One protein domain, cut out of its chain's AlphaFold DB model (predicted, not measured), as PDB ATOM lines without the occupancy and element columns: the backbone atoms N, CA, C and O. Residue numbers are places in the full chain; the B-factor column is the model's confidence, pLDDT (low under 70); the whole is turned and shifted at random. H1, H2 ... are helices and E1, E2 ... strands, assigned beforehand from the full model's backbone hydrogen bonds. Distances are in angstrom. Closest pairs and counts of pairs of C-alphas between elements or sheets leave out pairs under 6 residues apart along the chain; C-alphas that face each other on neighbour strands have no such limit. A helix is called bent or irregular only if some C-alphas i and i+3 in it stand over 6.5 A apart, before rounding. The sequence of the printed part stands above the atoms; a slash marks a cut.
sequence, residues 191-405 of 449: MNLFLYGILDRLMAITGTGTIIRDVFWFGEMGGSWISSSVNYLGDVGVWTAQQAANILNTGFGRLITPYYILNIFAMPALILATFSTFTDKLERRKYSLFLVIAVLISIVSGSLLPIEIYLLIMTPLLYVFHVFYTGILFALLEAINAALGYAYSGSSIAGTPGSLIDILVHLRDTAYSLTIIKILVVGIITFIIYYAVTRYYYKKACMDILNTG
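AT A GLANCE: This is residues 191 to 405 of the 449 residues of the protein "PTS system glucoside-specific EIICBA component" of bioreactor metagenome (UniProt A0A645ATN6). What shape do these atoms make? An elongated pack of helices: the long H9, the bent H4 and H5 extend to one end, with H7 packed on H4a, and H1 and H6 packed on H7. At the other end the strand hairpin E1 and E2 packs on H3 as a small head. What is it made of? The printed part has 215 residues with nine named helices and two antiparallel strands, in the order H1, H2, E1, E2, H3 to H9, and its class is mostly helix. How large is it? It is compact, with a radius of gyration of the C-alphas of 18.1 A, and spans 63 by 34 by 30 A.

IN THESE COORDINATES: Where do the first elements lie? H1, residues 191 to 206, begins at C-alpha 191 (149.839, 265.092, 156.689) and is 22.9 A long. H2 is residues 209 to 216, E1 224 to 227, E2 230 to 233 and H3 235 to 244. What follows? H4, residues 257 to 276, was assigned as one helix by its hydrogen bonds but is bent, with C-alphas 264 and 267 6.8 A apart; its arms are H4a, 257 to 264, and H4b, 267 to 276. H5 is residues 281 to 301, 29.3 A, H6 305 to 314, H7 316 to 335, 28.9 A, and H8 356 to 362. H9, residues 366 to 397, 44.5 A, ends at C-alpha 397 (175.507, 251.857, 157.367).

HOW THE PARTS SIT: What does H1 touch? It forms a helical hairpin with H2, closest C-alphas Met 203 and Gly 209, 4.4 A. It touches the hub H7 at Phe 194 and Gly 327, 4.1 A, and H6 at Ile 205 and Ile 309, 6.9 A. How do the strands pair? E1 and E2 form an antiparallel hairpin, with N 225 and O 232 2.9 A apart, within hydrogen-bond range; the closest C-alphas of E2 and H3 are Tyr 232 and Val 238, 5.4 A. What surrounds H4? H4a touches H7 and H9, the latter at Ile 261 and Gly 379, 5.0 A; H4b and H5 form a helical hairpin at a shallow tilt of 6 degrees, and H8 only just touches H9, with 3 pairs of C-alphas within 8 A. Are the helix backbones complete? Every O i to N i+4 pair is within hydrogen-bond range in H1, H2, H3, H4b, H6, H7 and H8, against 3 of 4 in H4a, 15 of 17 in H5 and 26 of 28 in H9.

THE WHOLE: How far does it reach? The two C-alphas farthest apart are those of Ser 229 and Leu 282, 64.1 A. Which links are long? H3 to H4 and H7 to H8 are long, and the printed part has no cut. Where is confidence low? Residues 343 to 352 and 397 to 405 are under 70.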
ATOM      1  N   MET A 191     149.790 266.558 156.733       93.81
ATOM      2  CA  MET A 191     149.839 265.092 156.689       93.81
ATOM      3  C   MET A 191     149.393 264.532 155.330       93.81
ATOM      4  O   MET A 191     149.932 263.530 154.857       93.81
ATOM      5  N   ASN A 192     148.450 265.186 154.655       94.12
ATOM      6  CA  ASN A 192     148.021 264.764 153.322       94.12
ATOM      7  C   ASN A 192     149.118 265.032 152.288       94.12
ATOM      8  O   ASN A 192     149.397 264.185 151.436       94.12
ATOM      9  N   LEU A 193     149.816 266.161 152.416       94.12
ATOM     10  CA  LEU A 193     150.968 266.473 151.574       94.12
ATOM     11  C   LEU A 193     152.188 265.599 151.883       94.12
ATOM     12  O   LEU A 193     152.924 265.243 150.962       94.12
ATOM     13  N   PHE A 194     152.363 265.161 153.132       95.88
ATOM     14  CA  PHE A 194     153.339 264.126 153.476       95.88
ATOM     15  C   PHE A 194     153.136 262.857 152.637       95.88
ATOM     16  O   PHE A 194     154.074 262.362 152.000       95.88
ATOM     17  N   LEU A 195     151.896 262.357 152.594       95.50
ATOM     18  CA  LEU A 195     151.526 261.187 151.796       95.50
ATOM     19  C   LEU A 195     151.690 261.445 150.294       95.50
ATOM     20  O   LEU A 195     152.229 260.586 149.591       95.50
ATOM     21  N   TYR A 196     151.298 262.627 149.809       95.31
ATOM     22  CA  TYR A 196     151.514 263.032 148.418       95.31
ATOM     23  C   TYR A 196     152.993 262.956 148.029       95.31
ATOM     24  O   TYR A 196     153.330 262.330 147.025       95.31
ATOM     25  N   GLY A 197     153.886 263.527 148.844       94.19
ATOM     26  CA  GLY A 197     155.321 263.549 148.573       94.19
ATOM     27  C   GLY A 197     155.945 262.155 148.488       94.19
ATOM     28  O   GLY A 197     156.802 261.914 147.638       94.19
ATOM     29  N   ILE A 198     155.497 261.215 149.327       95.44
ATOM     30  CA  ILE A 198     155.933 259.811 149.262       95.44
ATOM     31  C   ILE A 198     155.444 259.154 147.967       95.44
ATOM     32  O   ILE A 198     156.231 258.526 147.253       95.44
ATOM     33  N   LEU A 199     154.155 259.298 147.648       94.62
ATOM     34  CA  LEU A 199     153.551 258.676 146.469       94.62
ATOM     35  C   LEU A 199     154.136 259.225 145.172       94.62
ATOM     36  O   LEU A 199     154.446 258.447 144.274       94.62
ATOM     37  N   ASP A 200     154.348 260.533 145.089       92.31
ATOM     38  CA  ASP A 200     154.940 261.189 143.926       92.31
ATOM     39  C   ASP A 200     156.342 260.633 143.618       92.31
ATOM     40  O   ASP A 200     156.626 260.279 142.470       92.31
ATOM     41  N   ARG A 201     157.194 260.443 144.637       92.12
ATOM     42  CA  ARG A 201     158.528 259.840 144.452       92.12
ATOM     43  C   ARG A 201     158.468 258.361 144.081       92.12
ATOM     44  O   ARG A 201     159.164 257.930 143.158       92.12
ATOM     45  N   LEU A 202     157.618 257.577 144.747       92.00
ATOM     46  CA  LEU A 202     157.450 256.155 144.428       92.00
ATOM     47  C   LEU A 202     156.941 255.958 142.997       92.00
ATOM     48  O   LEU A 202     157.517 255.167 142.249       92.00
ATOM     49  N   MET A 203     155.920 256.719 142.594       91.25
ATOM     50  CA  MET A 203     155.341 256.652 141.253       91.25
ATOM     51  C   MET A 203     156.313 257.148 140.179       91.25
ATOM     52  O   MET A 203     156.355 256.588 139.077       91.25
ATOM     53  N   ALA A 204     157.131 258.162 140.481       87.75
ATOM     54  CA  ALA A 204     158.183 258.623 139.580       87.75
ATOM     55  C   ALA A 204     159.185 257.501 139.256       87.75
ATOM     56  O   ALA A 204     159.458 257.257 138.078       87.75
ATOM     57  N   ILE A 205     159.665 256.765 140.265       86.69
ATOM     58  CA  ILE A 205     160.591 255.639 140.059       86.69
ATOM     59  C   ILE A 205     159.931 254.455 139.352       86.69
ATOM     60  O   ILE A 205     160.558 253.823 138.498       86.69
ATOM     61  N   THR A 206     158.678 254.130 139.675       87.31
ATOM     62  CA  THR A 206     157.985 253.011 139.021       87.31
ATOM     63  C   THR A 206     157.604 253.314 137.574       87.31
ATOM     64  O   THR A 206     157.145 252.410 136.880       87.31
ATOM     65  N   GLY A 207     157.802 254.545 137.092       85.06
ATOM     66  CA  GLY A 207     157.438 254.967 135.738       85.06
ATOM     67  C   GLY A 207     155.943 255.246 135.564       85.06
ATOM     68  O   GLY A 207     155.460 255.271 134.438       85.06
ATOM     69  N   THR A 208     155.210 255.437 136.664       88.12
ATOM     70  CA  THR A 208     153.769 255.753 136.692       88.12
ATOM     71  C   THR A 208     153.491 257.187 137.157       88.12
ATOM     72  O   THR A 208     152.337 257.583 137.288       88.12
ATOM     73  N   GLY A 209     154.535 257.995 137.377       87.12
ATOM     74  CA  GLY A 209     154.438 259.363 137.899       87.12
ATOM     75  C   GLY A 209     153.652 260.344 137.024       87.12
ATOM     76  O   GLY A 209     153.255 261.398 137.501       87.12
ATOM     77  N   THR A 210     153.377 260.015 135.762       85.19
ATOM     78  CA  THR A 210     152.482 260.824 134.920       85.19
ATOM     79  C   THR A 210     151.054 260.828 135.452       85.19
ATOM     80  O   THR A 210     150.417 261.870 135.430       85.19
ATOM     81  N   ILE A 211     150.586 259.712 136.025       90.12
ATOM     82  CA  ILE A 211     149.220 259.577 136.546       90.12
ATOM     83  C   ILE A 211     148.977 260.602 137.662       90.12
ATOM     84  O   ILE A 211     148.010 261.353 137.614       90.12
ATOM     85  N   ILE A 212     149.871 260.660 138.657       90.81
ATOM     86  CA  ILE A 212     149.723 261.590 139.784       90.81
ATOM     87  C   ILE A 212     149.881 263.050 139.341       90.81
ATOM     88  O   ILE A 212     149.147 263.915 139.813       90.81
ATOM     89  N   ARG A 213     150.785 263.333 138.395       88.75
ATOM     90  CA  ARG A 213     150.978 264.689 137.861       88.75
ATOM     91  C   ARG A 213     149.771 265.160 137.064       88.75
ATOM     92  O   ARG A 213     149.296 266.256 137.310       88.75
ATOM     93  N   ASP A 214     149.231 264.348 136.166       88.38
ATOM     94  CA  ASP A 214     148.061 264.740 135.374       88.38
ATOM     95  C   ASP A 214     146.839 264.986 136.277       88.38
ATOM     96  O   ASP A 214     146.077 265.920 136.044       88.38
ATOM     97  N   VAL A 215     146.691 264.211 137.356       91.44
ATOM     98  CA  VAL A 215     145.574 264.336 138.306       91.44
ATOM     99  C   VAL A 215     145.701 265.545 139.241       91.44
ATOM    100  O   VAL A 215     144.700 266.213 139.491       91.44
ATOM    101  N   PHE A 216     146.897 265.838 139.760       92.50
ATOM    102  CA  PHE A 216     147.091 266.905 140.752       92.50
ATOM    103  C   PHE A 216     147.666 268.202 140.175       92.50
ATOM    104  O   PHE A 216     147.331 269.285 140.639       92.50
ATOM    105  N   TRP A 217     148.552 268.145 139.184       90.75
ATOM    106  CA  TRP A 217     149.143 269.364 138.619       90.75
ATOM    107  C   TRP A 217     148.210 270.037 137.617       90.75
ATOM    108  O   TRP A 217     148.225 271.263 137.523       90.75
ATOM    109  N   PHE A 218     147.402 269.248 136.903       89.19
ATOM    110  CA  PHE A 218     146.522 269.725 135.827       89.19
ATOM    111  C   PHE A 218     145.055 269.297 135.982       89.19
ATOM    112  O   PHE A 218     144.217 269.684 135.171       89.19
ATOM    113  N   GLY A 219     144.738 268.489 136.995       88.69
ATOM    114  CA  GLY A 219     143.397 267.967 137.236       88.69
ATOM    115  C   GLY A 219     142.731 268.578 138.465       88.69
ATOM    116  O   GLY A 219     143.350 269.270 139.267       88.69
ATOM    117  N   GLU A 220     141.446 268.276 138.635       88.00
ATOM    118  CA  GLU A 220     140.591 268.846 139.689       88.00
ATOM    119  C   GLU A 220     141.074 268.539 141.114       88.00
ATOM    120  O   GLU A 220     140.811 269.304 142.037       88.00
ATOM    121  N   MET A 221     141.817 267.443 141.308       90.31
ATOM    122  CA  MET A 221     142.317 267.041 142.630       90.31
ATOM    123  C   MET A 221     143.423 267.958 143.163       90.31
ATOM    124  O   MET A 221     143.713 267.923 144.355       90.31
ATOM    125  N   GLY A 222     144.033 268.779 142.304       87.31
ATOM    126  CA  GLY A 222     144.942 269.850 142.720       87.31
ATOM    127  C   GLY A 222     144.254 271.174 143.042       87.31
ATOM    128  O   GLY A 222     144.945 272.145 143.332       87.31
ATOM    129  N   GLY A 223     142.924 271.227 142.961       89.50
ATOM    130  CA  GLY A 223     142.127 272.440 143.106       89.50
ATOM    131  C   GLY A 223     141.740 273.070 141.769       89.50
ATOM    132  O   GLY A 223     142.133 272.616 140.690       89.50
ATOM    133  N   SER A 224     140.927 274.119 141.847       90.38
ATOM    134  CA  SER A 224     140.449 274.866 140.689       90.38
ATOM    135  C   SER A 224     140.388 276.358 140.986       90.38
ATOM    136  O   SER A 224     140.256 276.786 142.135       90.38
ATOM    137  N   TRP A 225     140.493 277.161 139.934       90.25
ATOM    138  CA  TRP A 225     140.357 278.606 140.011       90.25
ATOM    139  C   TRP A 225     139.608 279.116 138.789       90.25
ATOM    140  O   TRP A 225     139.985 278.843 137.650       90.25
ATOM    141  N   ILE A 226     138.538 279.865 139.040       89.06
ATOM    142  CA  ILE A 226     137.706 280.444 137.993       89.06
ATOM    143  C   ILE A 226     138.105 281.904 137.823       89.06
ATOM    144  O   ILE A 226     138.049 282.687 138.771       89.06
ATOM    145  N   SER A 227     138.461 282.272 136.597       84.88
ATOM    146  CA  SER A 227     138.740 283.652 136.216       84.88
ATOM    147  C   SER A 227     138.041 283.970 134.910       84.88
ATOM    148  O   SER A 227     138.166 283.222 133.942       84.88
ATOM    149  N   SER A 228     137.269 285.058 134.888       81.69
ATOM    150  CA  SER A 228     136.587 285.549 133.683       81.69
ATOM    151  C   SER A 228     135.845 284.453 132.901       81.69
ATOM    152  O   SER A 228     135.970 284.367 131.684       81.69
ATOM    153  N   SER A 229     135.084 283.597 133.600       80.88
ATOM    154  CA  SER A 229     134.330 282.440 133.063       80.88
ATOM    155  C   SER A 229     135.148 281.254 132.516       80.88
ATOM    156  O   SER A 229     134.565 280.282 132.038       80.88
ATOM    157  N   VAL A 230     136.477 281.270 132.654       86.81
ATOM    158  CA  VAL A 230     137.359 280.131 132.356       86.81
ATOM    159  C   VAL A 230     137.739 279.430 133.659       86.81
ATOM    160  O   VAL A 230     138.176 280.073 134.614       86.81
ATOM    161  N   ASN A 231     137.566 278.107 133.704       89.19
ATOM    162  CA  ASN A 231     137.959 277.281 134.843       89.19
ATOM    163  C   ASN A 231     139.352 276.681 134.606       89.19
ATOM    164  O   ASN A 231     139.534 275.882 133.685       89.19
ATOM    165  N   TYR A 232     140.319 277.057 135.435       89.50
ATOM    166  CA  TYR A 232     141.660 276.484 135.448       89.50
ATOM    167  C   TYR A 232     141.737 275.392 136.514       89.50
ATOM    168  O   TYR A 232     141.246 275.574 137.626       89.50
ATOM    169  N   LEU A 233     142.352 274.259 136.175       91.19
ATOM    170  CA  LEU A 233     142.411 273.070 137.025       91.19
ATOM    171  C   LEU A 233     143.854 272.722 137.400       91.19
ATOM    172  O   LEU A 233     144.773 272.878 136.592       91.19
ATOM    173  N   GLY A 234     144.022 272.189 138.607       90.94
ATOM    174  CA  GLY A 234     145.279 271.659 139.121       90.94
ATOM    175  C   GLY A 234     146.248 272.717 139.634       90.94
ATOM    176  O   GLY A 234     146.191 273.886 139.261       90.94
ATOM    177  N   ASP A 235     147.179 272.288 140.488       91.50
ATOM    178  CA  ASP A 235     148.081 273.194 141.209       91.50
ATOM    179  C   ASP A 235     148.961 274.029 140.267       91.50
ATOM    180  O   ASP A 235     149.099 275.244 140.410       91.50
ATOM    181  N   VAL A 236     149.518 273.378 139.247       89.25
ATOM    182  CA  VAL A 236     150.386 274.019 138.253       89.25
ATOM    183  C   VAL A 236     149.559 274.807 137.244       89.25
ATOM    184  O   VAL A 236     149.941 275.920 136.884       89.25
ATOM    185  N   GLY A 237     148.421 274.260 136.804       88.31
ATOM    186  CA  GLY A 237     147.518 274.937 135.873       88.31
ATOM    187  C   GLY A 237     147.005 276.262 136.438       88.31
ATOM    188  O   GLY A 237     147.119 277.304 135.787       88.31
ATOM    189  N   VAL A 238     146.537 276.259 137.685       89.88
ATOM    190  CA  VAL A 238     146.084 277.475 138.371       89.88
ATOM    191  C   VAL A 238     147.236 278.455 138.596       89.88
ATOM    192  O   VAL A 238     147.081 279.634 138.271       89.88
ATOM    193  N   TRP A 239     148.403 277.991 139.061       88.75
ATOM    194  CA  TRP A 239     149.578 278.855 139.235       88.75
ATOM    195  C   TRP A 239     149.951 279.578 137.934       88.75
ATOM    196  O   TRP A 239     150.161 280.792 137.929       88.75
ATOM    197  N   THR A 240     149.992 278.854 136.808       86.44
ATOM    198  CA  THR A 240     150.304 279.461 135.504       86.44
ATOM    199  C   THR A 240     149.301 280.528 135.090       86.44
ATOM    200  O   THR A 240     149.701 281.580 134.592       86.44
ATOM    201  N   ALA A 241     148.011 280.284 135.320       87.00
ATOM    202  CA  ALA A 241     146.954 281.217 134.962       87.00
ATOM    203  C   ALA A 241     146.972 282.476 135.844       87.00
ATOM    204  O   ALA A 241     146.837 283.587 135.331       87.00
ATOM    205  N   GLN A 242     147.198 282.321 137.151       86.88
ATOM    206  CA  GLN A 242     147.307 283.445 138.086       86.88
ATOM    207  C   GLN A 242     148.530 284.314 137.786       86.88
ATOM    208  O   GLN A 242     148.409 285.539 137.733       86.88
ATOM    209  N   GLN A 243     149.679 283.694 137.494       83.19
ATOM    210  CA  GLN A 243     150.885 284.421 137.099       83.19
ATOM    211  C   GLN A 243     150.678 285.193 135.786       83.19
ATOM    212  O   GLN A 243     151.096 286.343 135.690       83.19
ATOM    213  N   ALA A 244     149.999 284.603 134.795       82.56
ATOM    214  CA  ALA A 244     149.677 285.284 133.536       82.56
ATOM    215  C   ALA A 244     148.706 286.464 133.725       82.56
ATOM    216  O   ALA A 244     148.781 287.450 132.996       82.56
ATOM    217  N   ALA A 245     147.820 286.381 134.720       83.69
ATOM    218  CA  ALA A 245     146.898 287.450 135.091       83.69
ATOM    219  C   ALA A 245     147.515 288.502 136.038       83.69
ATOM    220  O   ALA A 245     146.819 289.442 136.416       83.69
ATOM    221  N   ASN A 246     148.790 288.361 136.430       81.12
ATOM    222  CA  ASN A 246     149.455 289.174 137.461       81.12
ATOM    223  C   ASN A 246     148.689 289.214 138.797       81.12
ATOM    224  O   ASN A 246     148.683 290.225 139.502       81.12
ATOM    225  N   ILE A 247     148.030 288.109 139.148       81.81
ATOM    226  CA  ILE A 247     147.299 287.958 140.405       81.81
ATOM    227  C   ILE A 247     148.211 287.278 141.422       81.81
ATOM    228  O   ILE A 247     148.896 286.303 141.113       81.81
ATOM    229  N   LEU A 248     148.200 287.786 142.656       77.62
ATOM    230  CA  LEU A 248     148.910 287.160 143.765       77.62
ATOM    231  C   LEU A 248     148.344 285.772 144.047       77.62
ATOM    232  O   LEU A 248     147.138 285.600 144.230       77.62
ATOM    233  N   ASN A 249     149.238 284.789 144.097       71.06
ATOM    234  CA  ASN A 249     148.850 283.407 144.285       71.06
ATOM    235  C   ASN A 249     148.131 283.170 145.627       71.06
ATOM    236  O   ASN A 249     148.560 283.629 146.685       71.06
ATOM    237  N   THR A 250     147.072 282.368 145.567       71.38
ATOM    238  CA  THR A 250     146.173 282.003 146.674       71.38
ATOM    239  C   THR A 250     146.486 280.617 147.255       71.38
ATOM    240  O   THR A 250     145.593 279.863 147.626       71.38
ATOM    241  N   GLY A 251     147.773 280.266 147.351       78.44
ATOM    242  CA  GLY A 251     148.230 279.010 147.962       78.44
ATOM    243  C   GLY A 251     148.435 277.843 146.990       78.44
ATOM    244  O   GLY A 251     148.658 276.722 147.445       78.44
ATOM    245  N   PHE A 252     148.394 278.079 145.678       87.06
ATOM    246  CA  PHE A 252     148.814 277.113 144.659       87.06
ATOM    247  C   PHE A 252     150.346 277.102 144.503       87.06
ATOM    248  O   PHE A 252     151.047 277.979 145.004       87.06
ATOM    249  N   GLY A 253     150.918 276.090 143.864       87.94
ATOM    250  CA  GLY A 253     152.366 275.865 143.800       87.94
ATOM    251  C   GLY A 253     152.933 275.080 144.987       87.94
ATOM    252  O   GLY A 253     154.133 274.782 145.030       87.94
ATOM    253  N   ARG A 254     152.089 274.683 145.945       91.25
ATOM    254  CA  ARG A 254     152.487 273.858 147.097       91.25
ATOM    255  C   ARG A 254     153.033 272.496 146.668       91.25
ATOM    256  O   ARG A 254     153.966 271.988 147.288       91.25
ATOM    257  N   LEU A 255     152.531 271.934 145.561       91.75
ATOM    258  CA  LEU A 255     152.981 270.630 145.065       91.75
ATOM    259  C   LEU A 255     154.346 270.705 144.371       91.75
ATOM    260  O   LEU A 255     154.999 269.685 144.151       91.75
ATOM    261  N   ILE A 256     154.781 271.919 144.040       91.00
ATOM    262  CA  ILE A 256     156.042 272.200 143.359       91.00
ATOM    263  C   ILE A 256     157.114 272.683 144.336       91.00
ATOM    264  O   ILE A 256     158.289 272.362 144.165       91.00
ATOM    265  N   THR A 257     156.727 273.384 145.399       92.12
ATOM    266  CA  THR A 257     157.667 274.038 146.324       92.12
ATOM    267  C   THR A 257     158.797 273.116 146.830       92.12
ATOM    268  O   THR A 257     159.965 273.520 146.796       92.12
ATOM    269  N   PRO A 258     158.538 271.854 147.230       93.31
ATOM    270  CA  PRO A 258     159.593 270.947 147.693       93.31
ATOM    271  C   PRO A 258     160.646 270.601 146.635       93.31
ATOM    272  O   PRO A 258     161.797 270.334 146.987       93.31
ATOM    273  N   TYR A 259     160.302 270.643 145.344       91.31
ATOM    274  CA  TYR A 259     161.246 270.358 144.262       91.31
ATOM    275  C   TYR A 259     162.415 271.346 144.243       91.31
ATOM    276  O   TYR A 259     163.540 270.938 143.957       91.31
ATOM    277  N   TYR A 260     162.192 272.611 144.617       91.62
ATOM    278  CA  TYR A 260     163.264 273.602 144.761       91.62
ATOM    279  C   TYR A 260     164.313 273.159 145.779       91.62
ATOM    280  O   TYR A 260     165.513 273.181 145.507       91.62
ATOM    281  N   ILE A 261     163.861 272.699 146.945       94.38
ATOM    282  CA  ILE A 261     164.744 272.238 148.018       94.38
ATOM    283  C   ILE A 261     165.483 270.970 147.594       94.38
ATOM    284  O   ILE A 261     166.693 270.847 147.805       94.38
ATOM    285  N   LEU A 262     164.780 270.039 146.951       93.19
ATOM    286  CA  LEU A 262     165.371 268.780 146.515       93.19
ATOM    287  C   LEU A 262     166.464 268.995 145.459       93.19
ATOM    288  O   LEU A 262     167.568 268.468 145.602       93.19
ATOM    289  N   ASN A 263     166.188 269.800 144.434       91.00
ATOM    290  CA  ASN A 263     167.100 270.020 143.312       91.00
ATOM    291  C   ASN A 263     168.303 270.901 143.664       91.00
ATOM    292  O   ASN A 263     169.414 270.622 143.205       91.00
ATOM    293  N   ILE A 264     168.087 271.959 144.456       91.75
ATOM    294  CA  ILE A 264     169.106 272.981 144.744       91.75
ATOM    295  C   ILE A 264     169.949 272.609 145.968       91.75
ATOM    296  O   ILE A 264     171.136 272.927 146.010       91.75
ATOM    297  N   PHE A 265     169.373 271.905 146.949       94.69
ATOM    298  CA  PHE A 265     170.049 271.614 148.215       94.69
ATOM    299  C   PHE A 265     170.262 270.119 148.449       94.69
ATOM    300  O   PHE A 265     171.400 269.699 148.661       94.69
ATOM    301  N   ALA A 266     169.209 269.299 148.389       93.94
ATOM    302  CA  ALA A 266     169.305 267.887 148.769       93.94
ATOM    303  C   ALA A 266     170.213 267.074 147.831       93.94
ATOM    304  O   ALA A 266     171.110 266.364 148.289       93.94
ATOM    305  N   MET A 267     170.007 267.187 146.515       91.56
ATOM    306  CA  MET A 267     170.800 266.456 145.525       91.56
ATOM    307  C   MET A 267     172.272 266.899 145.524       91.56
ATOM    308  O   MET A 267     173.145 266.029 145.611       91.56
ATOM    309  N   PRO A 268     172.603 268.207 145.526       92.31
ATOM    310  CA  PRO A 268     173.983 268.648 145.697       92.31
ATOM    311  C   PRO A 268     174.621 268.181 147.004       92.31
ATOM    312  O   PRO A 268     175.767 267.734 146.980       92.31
ATOM    313  N   ALA A 269     173.897 268.220 148.128       93.75
ATOM    314  CA  ALA A 269     174.394 267.712 149.406       93.75
ATOM    315  C   ALA A 269     174.753 266.227 149.329       93.75
ATOM    316  O   ALA A 269     175.814 265.822 149.807       93.75
ATOM    317  N   LEU A 270     173.900 265.426 148.687       90.88
ATOM    318  CA  LEU A 270     174.121 263.998 148.492       90.88
ATOM    319  C   LEU A 270     175.375 263.740 147.646       90.88
ATOM    320  O   LEU A 270     176.234 262.954 148.044       90.88
ATOM    321  N   ILE A 271     175.526 264.451 146.525       88.75
ATOM    322  CA  ILE A 271     176.690 264.328 145.630       88.75
ATOM    323  C   ILE A 271     177.983 264.803 146.318       88.75
ATOM    324  O   ILE A 271     179.039 264.183 146.186       88.75
ATOM    325  N   LEU A 272     177.936 265.895 147.081       90.19
ATOM    326  CA  LEU A 272     179.101 266.397 147.815       90.19
ATOM    327  C   LEU A 272     179.481 265.482 148.982       90.19
ATOM    328  O   LEU A 272     180.669 265.288 149.258       90.19
ATOM    329  N   ALA A 273     178.497 264.894 149.661       88.62
ATOM    330  CA  ALA A 273     178.742 263.931 150.722       88.62
ATOM    331  C   ALA A 273     179.387 262.660 150.173       88.62
ATOM    332  O   ALA A 273     180.395 262.228 150.736       88.62
ATOM    333  N   THR A 274     178.895 262.116 149.055       84.06
ATOM    334  CA  THR A 274     179.523 260.955 148.401       84.06
ATOM    335  C   THR A 274     180.960 261.281 147.997       84.06
ATOM    336  O   THR A 274     181.882 260.558 148.379       84.06
ATOM    337  N   PHE A 275     181.195 262.437 147.370       84.75
ATOM    338  CA  PHE A 275     182.541 262.893 147.013       84.75
ATOM    339  C   PHE A 275     183.479 263.022 148.219       84.75
ATOM    340  O   PHE A 275     184.663 262.695 148.130       84.75
ATOM    341  N   SER A 276     182.965 263.480 149.364       84.38
ATOM    342  CA  SER A 276     183.745 263.622 150.600       84.38
ATOM    343  C   SER A 276     184.200 262.288 151.198       84.38
ATOM    344  O   SER A 276     185.097 262.272 152.044       84.38
ATOM    345  N   THR A 277     183.587 261.177 150.781       79.44
ATOM    346  CA  THR A 277     183.965 259.829 151.224       79.44
ATOM    347  C   THR A 277     185.051 259.188 150.364       79.44
ATOM    348  O   THR A 277     185.579 258.146 150.742       79.44
ATOM    349  N   PHE A 278     185.442 259.808 149.246       75.06
ATOM    350  CA  PHE A 278     186.517 259.290 148.402       75.06
ATOM    351  C   PHE A 278     187.881 259.447 149.076       75.06
ATOM    352  O   PHE A 278     188.411 260.554 149.203       75.06
ATOM    353  N   THR A 279     188.467 258.317 149.467       72.19
ATOM    354  CA  THR A 279     189.782 258.257 150.119       72.19
ATOM    355  C   THR A 279     190.936 258.367 149.116       72.19
ATOM    356  O   THR A 279     191.974 258.944 149.438       72.19
ATOM    357  N   ASP A 280     190.785 257.847 147.887       73.31
ATOM    358  CA  ASP A 280     191.871 257.874 146.898       73.31
ATOM    359  C   ASP A 280     191.937 259.190 146.113       73.31
ATOM    360  O   ASP A 280     190.989 259.626 145.459       73.31
ATOM    361  N   LYS A 281     193.123 259.807 146.122       75.00
ATOM    362  CA  LYS A 281     193.385 261.114 145.506       75.00
ATOM    363  C   LYS A 281     193.314 261.067 143.974       75.00
ATOM    364  O   LYS A 281     192.945 262.067 143.358       75.00
ATOM    365  N   LEU A 282     193.659 259.931 143.357       75.12
ATOM    366  CA  LEU A 282     193.618 259.768 141.897       75.12
ATOM    367  C   LEU A 282     192.184 259.628 141.388       75.12
ATOM    368  O   LEU A 282     191.796 260.342 140.462       75.12
ATOM    369  N   GLU A 283     191.380 258.772 142.016       72.75
ATOM    370  CA  GLU A 283     189.962 258.659 141.673       72.75
ATOM    371  C   GLU A 283     189.193 259.940 141.971       72.75
ATOM    372  O   GLU A 283     188.434 260.410 141.123       72.75
ATOM    373  N   ARG A 284     189.465 260.582 143.110       75.94
ATOM    374  CA  ARG A 284     188.861 261.872 143.445       75.94
ATOM    375  C   ARG A 284     189.119 262.922 142.361       75.94
ATOM    376  O   ARG A 284     188.198 263.647 142.007       75.94
ATOM    377  N   ARG A 285     190.326 262.971 141.783       77.88
ATOM    378  CA  ARG A 285     190.657 263.876 140.664       77.88
ATOM    379  C   ARG A 285     189.986 263.470 139.349       77.88
ATOM    380  O   ARG A 285     189.628 264.336 138.561       77.88
ATOM    381  N   LYS A 286     189.815 262.170 139.101       78.75
ATOM    382  CA  LYS A 286     189.136 261.660 137.901       78.75
ATOM    383  C   LYS A 286     187.641 261.997 137.913       78.75
ATOM    384  O   LYS A 286     187.102 262.403 136.889       78.75
ATOM    385  N   TYR A 287     186.983 261.832 139.058       78.25
ATOM    386  CA  TYR A 287     185.536 262.009 139.189       78.25
ATOM    387  C   TYR A 287     185.121 263.420 139.627       78.25
ATOM    388  O   TYR A 287     183.942 263.748 139.527       78.25
ATOM    389  N   SER A 288     186.050 264.288 140.055       78.94
ATOM    390  CA  SER A 288     185.714 265.643 140.522       78.94
ATOM    391  C   SER A 288     184.982 266.470 139.470       78.94
ATOM    392  O   SER A 288     183.978 267.096 139.792       78.94
ATOM    393  N   LEU A 289     185.443 266.454 138.213       83.12
ATOM    394  CA  LEU A 289     184.809 267.229 137.143       83.12
ATOM    395  C   LEU A 289     183.394 266.715 136.848       83.12
ATOM    396  O   LEU A 289     182.462 267.503 136.728       83.12
ATOM    397  N   PHE A 290     183.227 265.392 136.796       83.62
ATOM    398  CA  PHE A 290     181.924 264.761 136.592       83.62
ATOM    399  C   PHE A 290     180.933 265.132 137.701       83.62
ATOM    400  O   PHE A 290     179.793 265.481 137.411       83.62
ATOM    401  N   LEU A 291     181.370 265.111 138.962       83.31
ATOM    402  CA  LEU A 291     180.508 265.422 140.103       83.31
ATOM    403  C   LEU A 291     180.134 266.904 140.154       83.31
ATOM    404  O   LEU A 291     178.982 267.220 140.434       83.31
ATOM    405  N   VAL A 292     181.058 267.808 139.815       83.50
ATOM    406  CA  VAL A 292     180.749 269.242 139.675       83.50
ATOM    407  C   VAL A 292     179.697 269.461 138.588       83.50
ATOM    408  O   VAL A 292     178.714 270.160 138.818       83.50
ATOM    409  N   ILE A 293     179.852 268.811 137.431       83.31
ATOM    410  CA  ILE A 293     178.868 268.885 136.345       83.31
ATOM    411  C   ILE A 293     177.518 268.311 136.796       83.31
ATOM    412  O   ILE A 293     176.489 268.925 136.537       83.31
ATOM    413  N   ALA A 294     177.499 267.185 137.511       80.38
ATOM    414  CA  ALA A 294     176.266 266.586 138.022       80.38
ATOM    415  C   ALA A 294     175.532 267.505 139.016       80.38
ATOM    416  O   ALA A 294     174.313 267.642 138.932       80.38
ATOM    417  N   VAL A 295     176.265 268.182 139.910       84.44
ATOM    418  CA  VAL A 295     175.706 269.186 140.831       84.44
ATOM    419  C   VAL A 295     175.105 270.358 140.059       84.44
ATOM    420  O   VAL A 295     173.956 270.723 140.303       84.44
ATOM    421  N   LEU A 296     175.847 270.919 139.100       83.44
ATOM    422  CA  LEU A 296     175.363 272.035 138.284       83.44
ATOM    423  C   LEU A 296     174.120 271.645 137.488       83.44
ATOM    424  O   LEU A 296     173.142 272.389 137.475       83.44
ATOM    425  N   ILE A 297     174.123 270.460 136.876       79.94
ATOM    426  CA  ILE A 297     172.961 269.942 136.159       79.94
ATOM    427  C   ILE A 297     171.783 269.776 137.116       79.94
ATOM    428  O   ILE A 297     170.698 270.188 136.746       79.94
ATOM    429  N   SER A 298     171.951 269.256 138.332       81.19
ATOM    430  CA  SER A 298     170.842 269.145 139.295       81.19
ATOM    431  C   SER A 298     170.202 270.504 139.609       81.19
ATOM    432  O   SER A 298     168.986 270.657 139.495       81.19
ATOM    433  N   ILE A 299     171.027 271.501 139.941       83.88
ATOM    434  CA  ILE A 299     170.584 272.850 140.332       83.88
ATOM    435  C   ILE A 299     169.875 273.564 139.172       83.88
ATOM    436  O   ILE A 299     168.875 274.259 139.364       83.88
ATOM    437  N   VAL A 300     170.406 273.401 137.961       80.19
ATOM    438  CA  VAL A 300     169.955 274.119 136.768       80.19
ATOM    439  C   VAL A 300     168.805 273.372 136.090       80.19
ATOM    440  O   VAL A 300     167.776 273.961 135.799       80.19
ATOM    441  N   SER A 301     168.932 272.064 135.873       70.81
ATOM    442  CA  SER A 301     167.955 271.234 135.154       70.81
ATOM    443  C   SER A 301     166.704 270.889 135.954       70.81
ATOM    444  O   SER A 301     165.741 270.456 135.329       70.81
ATOM    445  N   GLY A 302     166.736 270.924 137.287       72.94
ATOM    446  CA  GLY A 302     165.586 270.554 138.117       72.94
ATOM    447  C   GLY A 302     165.080 269.107 137.938       72.94
ATOM    448  O   GLY A 302     163.883 268.858 138.070       72.94
ATOM    449  N   SER A 303     165.947 268.151 137.569       77.50
ATOM    450  CA  SER A 303     165.555 266.750 137.332       77.50
ATOM    451  C   SER A 303     166.205 265.785 138.325       77.50
ATOM    452  O   SER A 303     167.418 265.589 138.314       77.50
ATOM    453  N   LEU A 304     165.364 265.137 139.137       83.12
ATOM    454  CA  LEU A 304     165.755 264.214 140.215       83.12
ATOM    455  C   LEU A 304     165.954 262.770 139.733       83.12
ATOM    456  O   LEU A 304     166.744 262.014 140.298       83.12
ATOM    457  N   LEU A 305     165.261 262.403 138.653       80.62
ATOM    458  CA  LEU A 305     165.074 261.021 138.209       80.62
ATOM    459  C   LEU A 305     166.396 260.247 138.000       80.62
ATOM    460  O   LEU A 305     166.488 259.111 138.466       80.62
ATOM    461  N   PRO A 306     167.455 260.807 137.374       80.06
ATOM    462  CA  PRO A 306     168.714 260.077 137.205       80.06
ATOM    463  C   PRO A 306     169.394 259.716 138.532       80.06
ATOM    464  O   PRO A 306     169.943 258.621 138.671       80.06
ATOM    465  N   ILE A 307     169.354 260.626 139.510       83.75
ATOM    466  CA  ILE A 307     169.963 260.419 140.828       83.75
ATOM    467  C   ILE A 307     169.107 259.447 141.640       83.75
ATOM    468  O   ILE A 307     169.640 258.536 142.263       83.75
ATOM    469  N   GLU A 308     167.785 259.574 141.576       86.94
ATOM    470  CA  GLU A 308     166.830 258.661 142.212       86.94
ATOM    471  C   GLU A 308     166.997 257.210 141.732       86.94
ATOM    472  O   GLU A 308     167.066 256.294 142.553       86.94
ATOM    473  N   ILE A 309     167.163 256.990 140.421       83.56
ATOM    474  CA  ILE A 309     167.468 255.658 139.872       83.56
ATOM    475  C   ILE A 309     168.812 255.142 140.400       83.56
ATOM    476  O   ILE A 309     168.920 253.968 140.764       83.56
ATOM    477  N   TYR A 310     169.839 255.997 140.460       82.75
ATOM    478  CA  TYR A 310     171.131 255.625 141.041       82.75
ATOM    479  C   TYR A 310     170.985 255.208 142.510       82.75
ATOM    480  O   TYR A 310     171.510 254.163 142.896       82.75
ATOM    481  N   LEU A 311     170.234 255.972 143.307       85.62
ATOM    482  CA  LEU A 311     169.991 255.674 144.717       85.62
ATOM    483  C   LEU A 311     169.256 254.351 144.894       85.62
ATOM    484  O   LEU A 311     169.675 253.541 145.713       85.62
ATOM    485  N   LEU A 312     168.207 254.100 144.115       84.69
ATOM    486  CA  LEU A 312     167.448 252.855 144.193       84.69
ATOM    487  C   LEU A 312     168.330 251.628 143.917       84.69
ATOM    488  O   LEU A 312     168.220 250.618 144.608       84.69
ATOM    489  N   ILE A 313     169.196 251.714 142.902       77.38
ATOM    490  CA  ILE A 313     170.019 250.583 142.457       77.38
ATOM    491  C   ILE A 313     171.241 250.396 143.359       77.38
ATOM    492  O   ILE A 313     171.556 249.268 143.722       77.38
ATOM    493  N   MET A 314     171.954 251.469 143.700       78.25
ATOM    494  CA  MET A 314     173.244 251.372 144.392       78.25
ATOM    495  C   MET A 314     173.121 251.492 145.911       78.25
ATOM    496  O   MET A 314     173.897 250.883 146.643       78.25
ATOM    497  N   THR A 315     172.169 252.286 146.401       84.19
ATOM    498  CA  THR A 315     172.022 252.609 147.830       84.19
ATOM    499  C   THR A 315     170.549 252.646 148.258       84.19
ATOM    500  O   THR A 315     170.050 253.701 148.663       84.19
ATOM    501  N   PRO A 316     169.827 251.513 148.184       84.44
ATOM    502  CA  PRO A 316     168.376 251.460 148.391       84.44
ATOM    503  C   PRO A 316     167.909 252.019 149.744       84.44
ATOM    504  O   PRO A 316     166.859 252.648 149.816       84.44
ATOM    505  N   LEU A 317     168.691 251.868 150.818       87.56
ATOM    506  CA  LEU A 317     168.333 252.445 152.120       87.56
ATOM    507  C   LEU A 317     168.361 253.984 152.102       87.56
ATOM    508  O   LEU A 317     167.497 254.630 152.690       87.56
ATOM    509  N   LEU A 318     169.322 254.577 151.386       89.19
ATOM    510  CA  LEU A 318     169.394 256.027 151.202       89.19
ATOM    511  C   LEU A 318     168.231 256.534 150.337       89.19
ATOM    512  O   LEU A 318     167.756 257.648 150.543       89.19
ATOM    513  N   TYR A 319     167.728 255.701 149.418       91.12
ATOM    514  CA  TYR A 319     166.501 255.994 148.682       91.12
ATOM    515  C   TYR A 319     165.262 256.003 149.593       91.12
ATOM    516  O   TYR A 319     164.459 256.926 149.505       91.12
ATOM    517  N   VAL A 320     165.129 255.050 150.526       92.81
ATOM    518  CA  VAL A 320     164.034 255.060 151.520       92.81
ATOM    519  C   VAL A 320     164.076 256.329 152.372       92.81
ATOM    520  O   VAL A 320     163.049 256.984 152.544       92.81
ATOM    521  N   PHE A 321     165.265 256.720 152.848       94.69
ATOM    522  CA  PHE A 321     165.451 258.004 153.527       94.69
ATOM    523  C   PHE A 321     164.999 259.175 152.645       94.69
ATOM    524  O   PHE A 321     164.264 260.038 153.114       94.69
ATOM    525  N   HIS A 322     165.403 259.188 151.372       94.81
ATOM    526  CA  HIS A 322     165.029 260.244 150.439       94.81
ATOM    527  C   HIS A 322     163.507 260.349 150.271       94.81
ATOM    528  O   HIS A 322     162.987 261.446 150.426       94.81
ATOM    529  N   VAL A 323     162.794 259.240 150.048       95.50
ATOM    530  CA  VAL A 323     161.322 259.220 149.901       95.50
ATOM    531  C   VAL A 323     160.605 259.686 151.171       95.50
ATOM    532  O   VAL A 323     159.611 260.405 151.108       95.50
ATOM    533  N   PHE A 324     161.092 259.294 152.348       96.50
ATOM    534  CA  PHE A 324     160.483 259.731 153.602       96.50
ATOM    535  C   PHE A 324     160.733 261.222 153.849       96.50
ATOM    536  O   PHE A 324     159.816 261.968 154.191       96.50
ATOM    537  N   TYR A 325     161.967 261.679 153.619       96.75
ATOM    538  CA  TYR A 325     162.337 263.079 153.776       96.75
ATOM    539  C   TYR A 325     161.615 263.982 152.770       96.75
ATOM    540  O   TYR A 325     161.214 265.086 153.128       96.75
ATOM    541  N   THR A 326     161.394 263.526 151.531       95.56
ATOM    542  CA  THR A 326     160.581 264.277 150.566       95.56
ATOM    543  C   THR A 326     159.173 264.470 151.112       95.56
ATOM    544  O   THR A 326     158.703 265.600 151.124       95.56
ATOM    545  N   GLY A 327     158.539 263.430 151.665       96.06
ATOM    546  CA  GLY A 327     157.260 263.564 152.373       96.06
ATOM    547  C   GLY A 327     157.306 264.622 153.482       96.06
ATOM    548  O   GLY A 327     156.452 265.506 153.526       96.06
ATOM    549  N   ILE A 328     158.335 264.597 154.342       96.94
ATOM    550  CA  ILE A 328     158.508 265.608 155.406       96.94
ATOM    551  C   ILE A 328     158.580 267.020 154.819       96.94
ATOM    552  O   ILE A 328     157.968 267.929 155.369       96.94
ATOM    553  N   LEU A 329     159.298 267.220 153.710       96.25
ATOM    554  CA  LEU A 329     159.392 268.530 153.063       96.25
ATOM    555  C   LEU A 329     158.040 269.033 152.562       96.25
ATOM    556  O   LEU A 329     157.732 270.204 152.765       96.25
ATOM    557  N   PHE A 330     157.244 268.166 151.932       95.25
ATOM    558  CA  PHE A 330     155.893 268.518 151.491       95.25
ATOM    559  C   PHE A 330     155.023 268.969 152.674       95.25
ATOM    560  O   PHE A 330     154.379 270.011 152.598       95.25
ATOM    561  N   ALA A 331     155.067 268.238 153.789       95.94
ATOM    562  CA  ALA A 331     154.324 268.589 154.998       95.94
ATOM    563  C   ALA A 331     154.813 269.891 155.644       95.94
ATOM    564  O   ALA A 331     154.022 270.762 156.003       95.94
ATOM    565  N   LEU A 332     156.131 270.026 155.802       96.12
ATOM    566  CA  LEU A 332     156.753 271.156 156.482       96.12
ATOM    567  C   LEU A 332     156.494 272.465 155.736       96.12
ATOM    568  O   LEU A 332     156.196 273.471 156.374       96.12
ATOM    569  N   LEU A 333     156.617 272.456 154.405       94.44
ATOM    570  CA  LEU A 333     156.416 273.651 153.585       94.44
ATOM    571  C   LEU A 333     154.968 274.134 153.610       94.44
ATOM    572  O   LEU A 333     154.744 275.342 153.686       94.44
ATOM    573  N   GLU A 334     154.006 273.213 153.645       93.75
ATOM    574  CA  GLU A 334     152.606 273.573 153.865       93.75
ATOM    575  C   GLU A 334     152.387 274.138 155.269       93.75
ATOM    576  O   GLU A 334     151.791 275.198 155.417       93.75
ATOM    577  N   ALA A 335     152.939 273.497 156.305       93.19
ATOM    578  CA  ALA A 335     152.773 273.944 157.688       93.19
ATOM    579  C   ALA A 335     153.290 275.376 157.924       93.19
ATOM    580  O   ALA A 335     152.733 276.117 158.732       93.19
ATOM    581  N   ILE A 336     154.343 275.788 157.210       93.31
ATOM    582  CA  ILE A 336     154.880 277.157 157.273       93.31
ATOM    583  C   ILE A 336     154.260 278.103 156.233       93.31
ATOM    584  O   ILE A 336     154.723 279.245 156.110       93.31
ATOM    585  N   ASN A 337     153.244 277.660 155.485       90.25
ATOM    586  CA  ASN A 337     152.595 278.388 154.392       90.25
ATOM    587  C   ASN A 337     153.612 278.955 153.386       90.25
ATOM    588  O   ASN A 337     153.658 280.161 153.126       90.25
ATOM    589  N   ALA A 338     154.501 278.099 152.884       90.44
ATOM    590  CA  ALA A 338     155.444 278.430 151.825       90.44
ATOM    591  C   ALA A 338     155.013 277.737 150.530       90.44
ATOM    592  O   ALA A 338     155.268 276.550 150.351       90.44
ATOM    593  N   ALA A 339     154.386 278.496 149.630       88.81
ATOM    594  CA  ALA A 339     153.961 278.015 148.321       88.81
ATOM    595  C   ALA A 339     154.609 278.850 147.207       88.81
ATOM    596  O   ALA A 339     154.370 280.054 147.087       88.81
ATOM    597  N   LEU A 340     155.448 278.198 146.407       88.00
ATOM    598  CA  LEU A 340     156.070 278.723 145.201       88.00
ATOM    599  C   LEU A 340     155.891 277.693 144.084       88.00
ATOM    600  O   LEU A 340     156.417 276.580 144.159       88.00
ATOM    601  N   GLY A 341     155.119 278.060 143.068       83.81
ATOM    602  CA  GLY A 341     154.843 277.208 141.923       83.81
ATOM    603  C   GLY A 341     155.821 277.407 140.777       83.81
ATOM    604  O   GLY A 341     156.808 278.130 140.868       83.81
ATOM    605  N   TYR A 342     155.517 276.734 139.676       80.69
ATOM    606  CA  TYR A 342     156.316 276.734 138.461       80.69
ATOM    607  C   TYR A 342     155.427 277.094 137.275       80.69
ATOM    608  O   TYR A 342     154.348 276.520 137.104       80.69
ATOM    609  N   ALA A 343     155.886 278.028 136.441       68.69
ATOM    610  CA  ALA A 343     155.205 278.354 135.201       68.69
ATOM    611  C   ALA A 343     155.481 277.261 134.156       68.69
ATOM    612  O   ALA A 343     156.587 277.128 133.634       68.69
ATOM    613  N   TYR A 344     154.467 276.456 133.864       68.25
ATOM    614  CA  TYR A 344     154.567 275.343 132.941       68.25
ATOM    615  C   TYR A 344     154.350 275.756 131.482       68.25
ATOM    616  O   TYR A 344     153.331 276.342 131.129       68.25
ATOM    617  N   SER A 345     155.286 275.363 130.616       54.41
ATOM    618  CA  SER A 345     155.208 275.546 129.164       54.41
ATOM    619  C   SER A 345     155.544 274.240 128.426       54.41
ATOM    620  O   SER A 345     156.614 274.113 127.833       54.41
ATOM    621  N   GLY A 346     154.697 273.196 128.448       60.41
ATOM    622  CA  GLY A 346     155.036 271.972 127.696       60.41
ATOM    623  C   GLY A 346     154.170 270.726 127.886       60.41
ATOM    624  O   GLY A 346     152.956 270.801 127.830       60.41
ATOM    625  N   SER A 347     154.831 269.565 128.010       58.09
ATOM    626  CA  SER A 347     154.243 268.232 128.264       58.09
ATOM    627  C   SER A 347     154.385 267.868 129.750       58.09
ATOM    628  O   SER A 347     155.361 268.271 130.370       58.09
ATOM    629  N   SER A 348     153.435 267.154 130.376       56.47
ATOM    630  CA  SER A 348     153.449 266.884 131.837       56.47
ATOM    631  C   SER A 348     154.634 266.004 132.247       56.47
ATOM    632  O   SER A 348     155.185 266.097 133.342       56.47
ATOM    633  N   ILE A 349     155.107 265.223 131.283       54.12
ATOM    634  CA  ILE A 349     156.315 264.407 131.322       54.12
ATOM    635  C   ILE A 349     157.556 265.318 131.282       54.12
ATOM    636  O   ILE A 349     158.527 265.059 131.987       54.12
ATOM    637  N   ALA A 350     157.451 266.384 130.468       52.56
ATOM    638  CA  ALA A 350     158.300 267.566 130.213       52.56
ATOM    639  C   ALA A 350     158.810 268.388 131.403       52.56
ATOM    640  O   ALA A 350     159.817 269.096 131.295       52.56
ATOM    641  N   GLY A 351     158.007 268.394 132.467       59.09
ATOM    642  CA  GLY A 351     158.084 269.387 133.528       59.09
ATOM    643  C   GLY A 351     159.320 269.183 134.386       59.09
ATOM    644  O   GLY A 351     159.475 268.136 135.014       59.09
ATOM    645  N   THR A 352     160.181 270.195 134.439       66.44
ATOM    646  CA  THR A 352     161.314 270.256 135.367       66.44
ATOM    647  C   THR A 352     161.078 271.351 136.397       66.44
ATOM    648  O   THR A 352     161.697 272.414 136.307       66.44
ATOM    649  N   PRO A 353     160.142 271.133 137.336       73.38
ATOM    650  CA  PRO A 353     159.899 272.099 138.388       73.38
ATOM    651  C   PRO A 353     161.110 272.204 139.313       73.38
ATOM    652  O   PRO A 353     161.868 271.247 139.497       73.38
ATOM    653  N   GLY A 354     161.248 273.353 139.965       74.50
ATOM    654  CA  GLY A 354     162.200 273.489 141.056       74.50
ATOM    655  C   GLY A 354     163.620 273.851 140.624       74.50
ATOM    656  O   GLY A 354     164.561 273.454 141.310       74.50
ATOM    657  N   SER A 355     163.808 274.524 139.483       81.62
ATOM    658  CA  SER A 355     165.142 274.958 139.052       81.62
ATOM    659  C   SER A 355     165.577 276.244 139.762       81.62
ATOM    660  O   SER A 355     164.748 277.060 140.172       81.62
ATOM    661  N   LEU A 356     166.889 276.475 139.871       82.12
ATOM    662  CA  LEU A 356     167.402 277.747 140.396       82.12
ATOM    663  C   LEU A 356     166.942 278.946 139.552       82.12
ATOM    664  O   LEU A 356     166.700 280.022 140.091       82.12
ATOM    665  N   ILE A 357     166.795 278.756 138.239       78.12
ATOM    666  CA  ILE A 357     166.375 279.813 137.311       78.12
ATOM    667  C   ILE A 357     164.959 280.292 137.631       78.12
ATOM    668  O   ILE A 357     164.703 281.493 137.599       78.12
ATOM    669  N   ASP A 358     164.061 279.381 138.000       77.81
ATOM    670  CA  ASP A 358     162.698 279.748 138.383       77.81
ATOM    671  C   ASP A 358     162.695 280.636 139.637       77.81
ATOM    672  O   ASP A 358     162.039 281.675 139.645       77.81
ATOM    673  N   ILE A 359     163.490 280.299 140.667       82.00
ATOM    674  CA  ILE A 359     163.627 281.153 141.865       82.00
ATOM    675  C   ILE A 359     164.161 282.534 141.486       82.00
ATOM    676  O   ILE A 359     163.645 283.537 141.971       82.00
ATOM    677  N   LEU A 360     165.175 282.603 140.617       82.25
ATOM    678  CA  LEU A 360     165.772 283.875 140.199       82.25
ATOM    679  C   LEU A 360     164.768 284.805 139.512       82.25
ATOM    680  O   LEU A 360     164.878 286.022 139.652       82.25
ATOM    681  N   VAL A 361     163.788 284.255 138.793       78.56
ATOM    682  CA  VAL A 361     162.712 285.064 138.208       78.56
ATOM    683  C   VAL A 361     161.729 285.523 139.272       78.56
ATOM    684  O   VAL A 361     161.418 286.710 139.322       78.56
ATOM    685  N   HIS A 362     161.321 284.638 140.182       80.25
ATOM    686  CA  HIS A 362     160.409 284.997 141.269       80.25
ATOM    687  C   HIS A 362     161.013 285.975 142.290       80.25
ATOM    688  O   HIS A 362     160.264 286.660 142.978       80.25
ATOM    689  N   LEU A 363     162.344 286.116 142.360       81.19
ATOM    690  CA  LEU A 363     163.007 287.157 143.163       81.19
ATOM    691  C   LEU A 363     162.683 288.587 142.702       81.19
ATOM    692  O   LEU A 363     162.873 289.522 143.479       81.19
ATOM    693  N   ARG A 364     162.231 288.774 141.456       79.00
ATOM    694  CA  ARG A 364     161.823 290.090 140.937       79.00
ATOM    695  C   ARG A 364     160.518 290.575 141.567       79.00
ATOM    696  O   ARG A 364     160.321 291.781 141.690       79.00
ATOM    697  N   ASP A 365     159.671 289.646 141.996       78.31
ATOM    698  CA  ASP A 365     158.391 289.935 142.622       78.31
ATOM    699  C   ASP A 365     158.553 290.005 144.144       78.31
ATOM    700  O   ASP A 365     158.808 289.009 144.829       78.31
ATOM    701  N   THR A 366     158.357 291.198 144.707       79.31
ATOM    702  CA  THR A 366     158.513 291.448 146.151       79.31
ATOM    703  C   THR A 366     157.578 290.594 147.007       79.31
ATOM    704  O   THR A 366     157.922 290.254 148.141       79.31
ATOM    705  N   ALA A 367     156.439 290.174 146.456       81.50
ATOM    706  CA  ALA A 367     155.461 289.339 147.136       81.50
ATOM    707  C   ALA A 367     155.961 287.927 147.478       81.50
ATOM    708  O   ALA A 367     155.548 287.363 148.490       81.50
ATOM    709  N   TYR A 368     156.876 287.360 146.683       84.31
ATOM    710  CA  TYR A 368     157.415 286.018 146.928       84.31
ATOM    711  C   TYR A 368     158.692 286.024 147.776       84.31
ATOM    712  O   TYR A 368     159.162 284.958 148.173       84.31
ATOM    713  N   SER A 369     159.237 287.199 148.109       85.75
ATOM    714  CA  SER A 369     160.500 287.346 148.849       85.75
ATOM    715  C   SER A 369     160.531 286.551 150.161       85.75
ATOM    716  O   SER A 369     161.461 285.781 150.401       85.75
ATOM    717  N   LEU A 370     159.481 286.660 150.979       88.75
ATOM    718  CA  LEU A 370     159.368 285.958 152.260       88.75
ATOM    719  C   LEU A 370     159.295 284.435 152.061       88.75
ATOM    720  O   LEU A 370     159.973 283.681 152.761       88.75
ATOM    721  N   THR A 371     158.530 283.974 151.070       90.06
ATOM    722  CA  THR A 371     158.438 282.551 150.707       90.06
ATOM    723  C   THR A 371     159.782 282.007 150.230       90.06
ATOM    724  O   THR A 371     160.193 280.930 150.658       90.06
ATOM    725  N   ILE A 372     160.515 282.761 149.409       90.75
ATOM    726  CA  ILE A 372     161.848 282.372 148.937       90.75
ATOM    727  C   ILE A 372     162.828 282.279 150.113       90.75
ATOM    728  O   ILE A 372     163.574 281.305 150.199       90.75
ATOM    729  N   ILE A 373     162.788 283.215 151.068       92.25
ATOM    730  CA  ILE A 373     163.608 283.136 152.289       92.25
ATOM    731  C   ILE A 373     163.291 281.855 153.072       92.25
ATOM    732  O   ILE A 373     164.217 281.136 153.451       92.25
ATOM    733  N   LYS A 374     162.007 281.514 153.262       93.94
ATOM    734  CA  LYS A 374     161.605 280.247 153.904       93.94
ATOM    735  C   LYS A 374     162.186 279.033 153.167       93.94
ATOM    736  O   LYS A 374     162.775 278.163 153.807       93.94
ATOM    737  N   ILE A 375     162.080 278.995 151.836       93.12
ATOM    738  CA  ILE A 375     162.633 277.920 150.992       93.12
ATOM    739  C   ILE A 375     164.152 277.809 151.161       93.12
ATOM    740  O   ILE A 375     164.664 276.702 151.305       93.12
ATOM    741  N   LEU A 376     164.877 278.931 151.185       93.88
ATOM    742  CA  LEU A 376     166.332 278.943 151.367       93.88
ATOM    743  C   LEU A 376     166.741 278.446 152.758       93.88
ATOM    744  O   LEU A 376     167.663 277.639 152.864       93.88
ATOM    745  N   VAL A 377     166.047 278.872 153.818       95.94
ATOM    746  CA  VAL A 377     166.326 278.428 155.196       95.94
ATOM    747  C   VAL A 377     166.099 276.923 155.337       95.94
ATOM    748  O   VAL A 377     166.998 276.202 155.776       95.94
ATOM    749  N   VAL A 378     164.936 276.423 154.903       96.88
ATOM    750  CA  VAL A 378     164.645 274.979 154.908       96.88
ATOM    751  C   VAL A 378     165.618 274.229 153.991       96.88
ATOM    752  O   VAL A 378     166.058 273.126 154.320       96.88
ATOM    753  N   GLY A 379     166.015 274.839 152.874       96.00
ATOM    754  CA  GLY A 379     167.021 274.329 151.948       96.00
ATOM    755  C   GLY A 379     168.381 274.109 152.604       96.00
ATOM    756  O   GLY A 379     168.939 273.017 152.503       96.00
ATOM    757  N   ILE A 380     168.898 275.091 153.342       96.94
ATOM    758  CA  ILE A 380     170.179 274.983 154.058       96.94
ATOM    759  C   ILE A 380     170.116 273.889 155.129       96.94
ATOM    760  O   ILE A 380     171.026 273.063 155.221       96.94
ATOM    761  N   ILE A 381     169.030 273.834 155.903       97.38
ATOM    762  CA  ILE A 381     168.822 272.772 156.901       97.38
ATOM    763  C   ILE A 381     168.815 271.401 156.210       97.38
ATOM    764  O   ILE A 381     169.512 270.477 156.634       97.38
ATOM    765  N   THR A 382     168.104 271.294 155.089       97.12
ATOM    766  CA  THR A 382     168.048 270.081 154.269       97.12
ATOM    767  C   THR A 382     169.421 269.683 153.749       97.12
ATOM    768  O   THR A 382     169.781 268.509 153.818       97.12
ATOM    769  N   PHE A 383     170.219 270.640 153.279       97.12
ATOM    770  CA  PHE A 383     171.583 270.394 152.823       97.12
ATOM    771  C   PHE A 383     172.429 269.755 153.929       97.12
ATOM    772  O   PHE A 383     173.087 268.740 153.702       97.12
ATOM    773  N   ILE A 384     172.375 270.310 155.144       97.31
ATOM    774  CA  ILE A 384     173.129 269.802 156.297       97.31
ATOM    775  C   ILE A 384     172.687 268.374 156.641       97.31
ATOM    776  O   ILE A 384     173.537 267.496 156.815       97.31
ATOM    777  N   ILE A 385     171.376 268.122 156.687       96.94
ATOM    778  CA  ILE A 385     170.816 266.802 157.003       96.94
ATOM    779  C   ILE A 385     171.211 265.774 155.938       96.94
ATOM    780  O   ILE A 385     171.782 264.736 156.282       96.94
ATOM    781  N   TYR A 386     170.981 266.055 154.650       94.94
ATOM    782  CA  TYR A 386     171.360 265.141 153.564       94.94
ATOM    783  C   TYR A 386     172.856 264.864 153.566       94.94
ATOM    784  O   TYR A 386     173.261 263.714 153.388       94.94
ATOM    785  N   TYR A 387     173.679 265.886 153.805       94.75
ATOM    786  CA  TYR A 387     175.122 265.718 153.847       94.75
ATOM    787  C   TYR A 387     175.543 264.802 155.003       94.75
ATOM    788  O   TYR A 387     176.314 263.857 154.806       94.75
ATOM    789  N   ALA A 388     175.008 265.035 156.205       94.56
ATOM    790  CA  ALA A 388     175.315 264.250 157.396       94.56
ATOM    791  C   ALA A 388     174.841 262.794 157.272       94.56
ATOM    792  O   ALA A 388     175.636 261.877 157.500       94.56
ATOM    793  N   VAL A 389     173.590 262.574 156.856       93.31
ATOM    794  CA  VAL A 389     172.998 261.236 156.679       93.31
ATOM    795  C   VAL A 389     173.736 260.456 155.598       93.31
ATOM    796  O   VAL A 389     174.130 259.314 155.832       93.31
ATOM    797  N   THR A 390     174.010 261.072 154.446       90.12
ATOM    798  CA  THR A 390     174.745 260.416 153.355       90.12
ATOM    799  C   THR A 390     176.159 260.041 153.799       90.12
ATOM    800  O   THR A 390     176.610 258.913 153.589       90.12
ATOM    801  N   ARG A 391     176.867 260.945 154.487       88.19
ATOM    802  CA  ARG A 391     178.215 260.667 154.999       88.19
ATOM    803  C   ARG A 391     178.211 259.570 156.063       88.19
ATOM    804  O   ARG A 391     179.120 258.741 156.081       88.19
ATOM    805  N   TYR A 392     177.212 259.557 156.943       89.00
ATOM    806  CA  TYR A 392     177.023 258.493 157.926       89.00
ATOM    807  C   TYR A 392     176.759 257.148 157.240       89.00
ATOM    808  O   TYR A 392     177.414 256.158 157.573       89.00
ATOM    809  N   TYR A 393     175.878 257.130 156.237       86.69
ATOM    810  CA  TYR A 393     175.528 255.936 155.474       86.69
ATOM    811  C   TYR A 393     176.767 255.276 154.866       86.69
ATOM    812  O   TYR A 393     177.060 254.122 155.175       86.69
ATOM    813  N   TYR A 394     177.566 256.023 154.101       81.81
ATOM    814  CA  TYR A 394     178.764 255.468 153.464       81.81
ATOM    815  C   TYR A 394     179.869 255.069 154.451       81.81
ATOM    816  O   TYR A 394     180.673 254.197 154.132       81.81
ATOM    817  N   LYS A 395     179.921 255.667 155.648       78.81
ATOM    818  CA  LYS A 395     180.924 255.315 156.666       78.81
ATOM    819  C   LYS A 395     180.542 254.116 157.529       78.81
ATOM    820  O   LYS A 395     181.436 253.387 157.945       78.81
ATOM    821  N   LYS A 396     179.261 253.967 157.880       75.94
ATOM    822  CA  LYS A 396     178.819 253.037 158.936       75.94
ATOM    823  C   LYS A 396     177.648 252.134 158.556       75.94
ATOM    824  O   LYS A 396     177.553 251.050 159.112       75.94
ATOM    825  N   ALA A 397     176.768 252.556 157.649       68.56
ATOM    826  CA  ALA A 397     175.507 251.857 157.367       68.56
ATOM    827  C   ALA A 397     175.401 251.334 155.924       68.56
ATOM    828  O   ALA A 397     174.305 251.039 155.450       68.56
ATOM    829  N   CYS A 398     176.530 251.226 155.217       66.94
ATOM    830  CA  CYS A 398     176.573 250.730 153.849       66.94
ATOM    831  C   CYS A 398     176.223 249.236 153.835       66.94
ATOM    832  O   CYS A 398     177.065 248.385 154.120       66.94
ATOM    833  N   MET A 399     174.962 248.929 153.527       62.69
ATOM    834  CA  MET A 399     174.479 247.567 153.347       62.69
ATOM    835  C   MET A 399     174.389 247.250 151.859       62.69
ATOM    836  O   MET A 399     173.714 247.943 151.099       62.69
ATOM    837  N   ASP A 400     175.059 246.178 151.450       59.72
ATOM    838  CA  ASP A 400     174.961 245.639 150.097       59.72
ATOM    839  C   ASP A 400     173.707 244.758 149.990       59.72
ATOM    840  O   ASP A 400     173.761 243.537 150.130       59.72
ATOM    841  N   ILE A 401     172.544 245.395 149.817       54.31
ATOM    842  CA  ILE A 401     171.245 244.698 149.765       54.31
ATOM    843  C   ILE A 401     171.128 243.820 148.508       54.31
ATOM    844  O   ILE A 401     170.432 242.807 148.518       54.31
ATOM    845  N   LEU A 402     171.830 244.171 147.425       51.19
ATOM    846  CA  LEU A 402     171.794 243.415 146.172       51.19
ATOM    847  C   LEU A 402     172.722 242.196 146.167       51.19
ATOM    848  O   LEU A 402     172.668 241.420 145.210       51.19
ATOM    849  N   ASN A 403     173.528 242.008 147.219       50.59
ATOM    850  CA  ASN A 403     174.469 240.900 147.357       50.59
ATOM    851  C   ASN A 403     175.263 240.685 146.054       50.59
ATOM    852  O   ASN A 403     175.348 239.561 145.550       50.59
ATOM    853  N   THR A 404     175.811 241.764 145.466       51.03
ATOM    854  CA  THR A 404     176.514 241.689 144.165       51.03
ATOM    855  C   THR A 404     177.811 240.880 144.217       51.03
ATOM    856  O   THR A 404     178.422 240.608 143.187       51.03
ATOM    857  N   GLY A 405     178.178 240.379 145.392       46.91
ATOM    858  CA  GLY A 405     179.109 239.280 145.554       46.91
ATOM    859  C   GLY A 405     179.835 239.442 146.869       46.91
ATOM    860  O   GLY A 405     180.495 240.452 147.072       46.91
TER     861      GLY A 405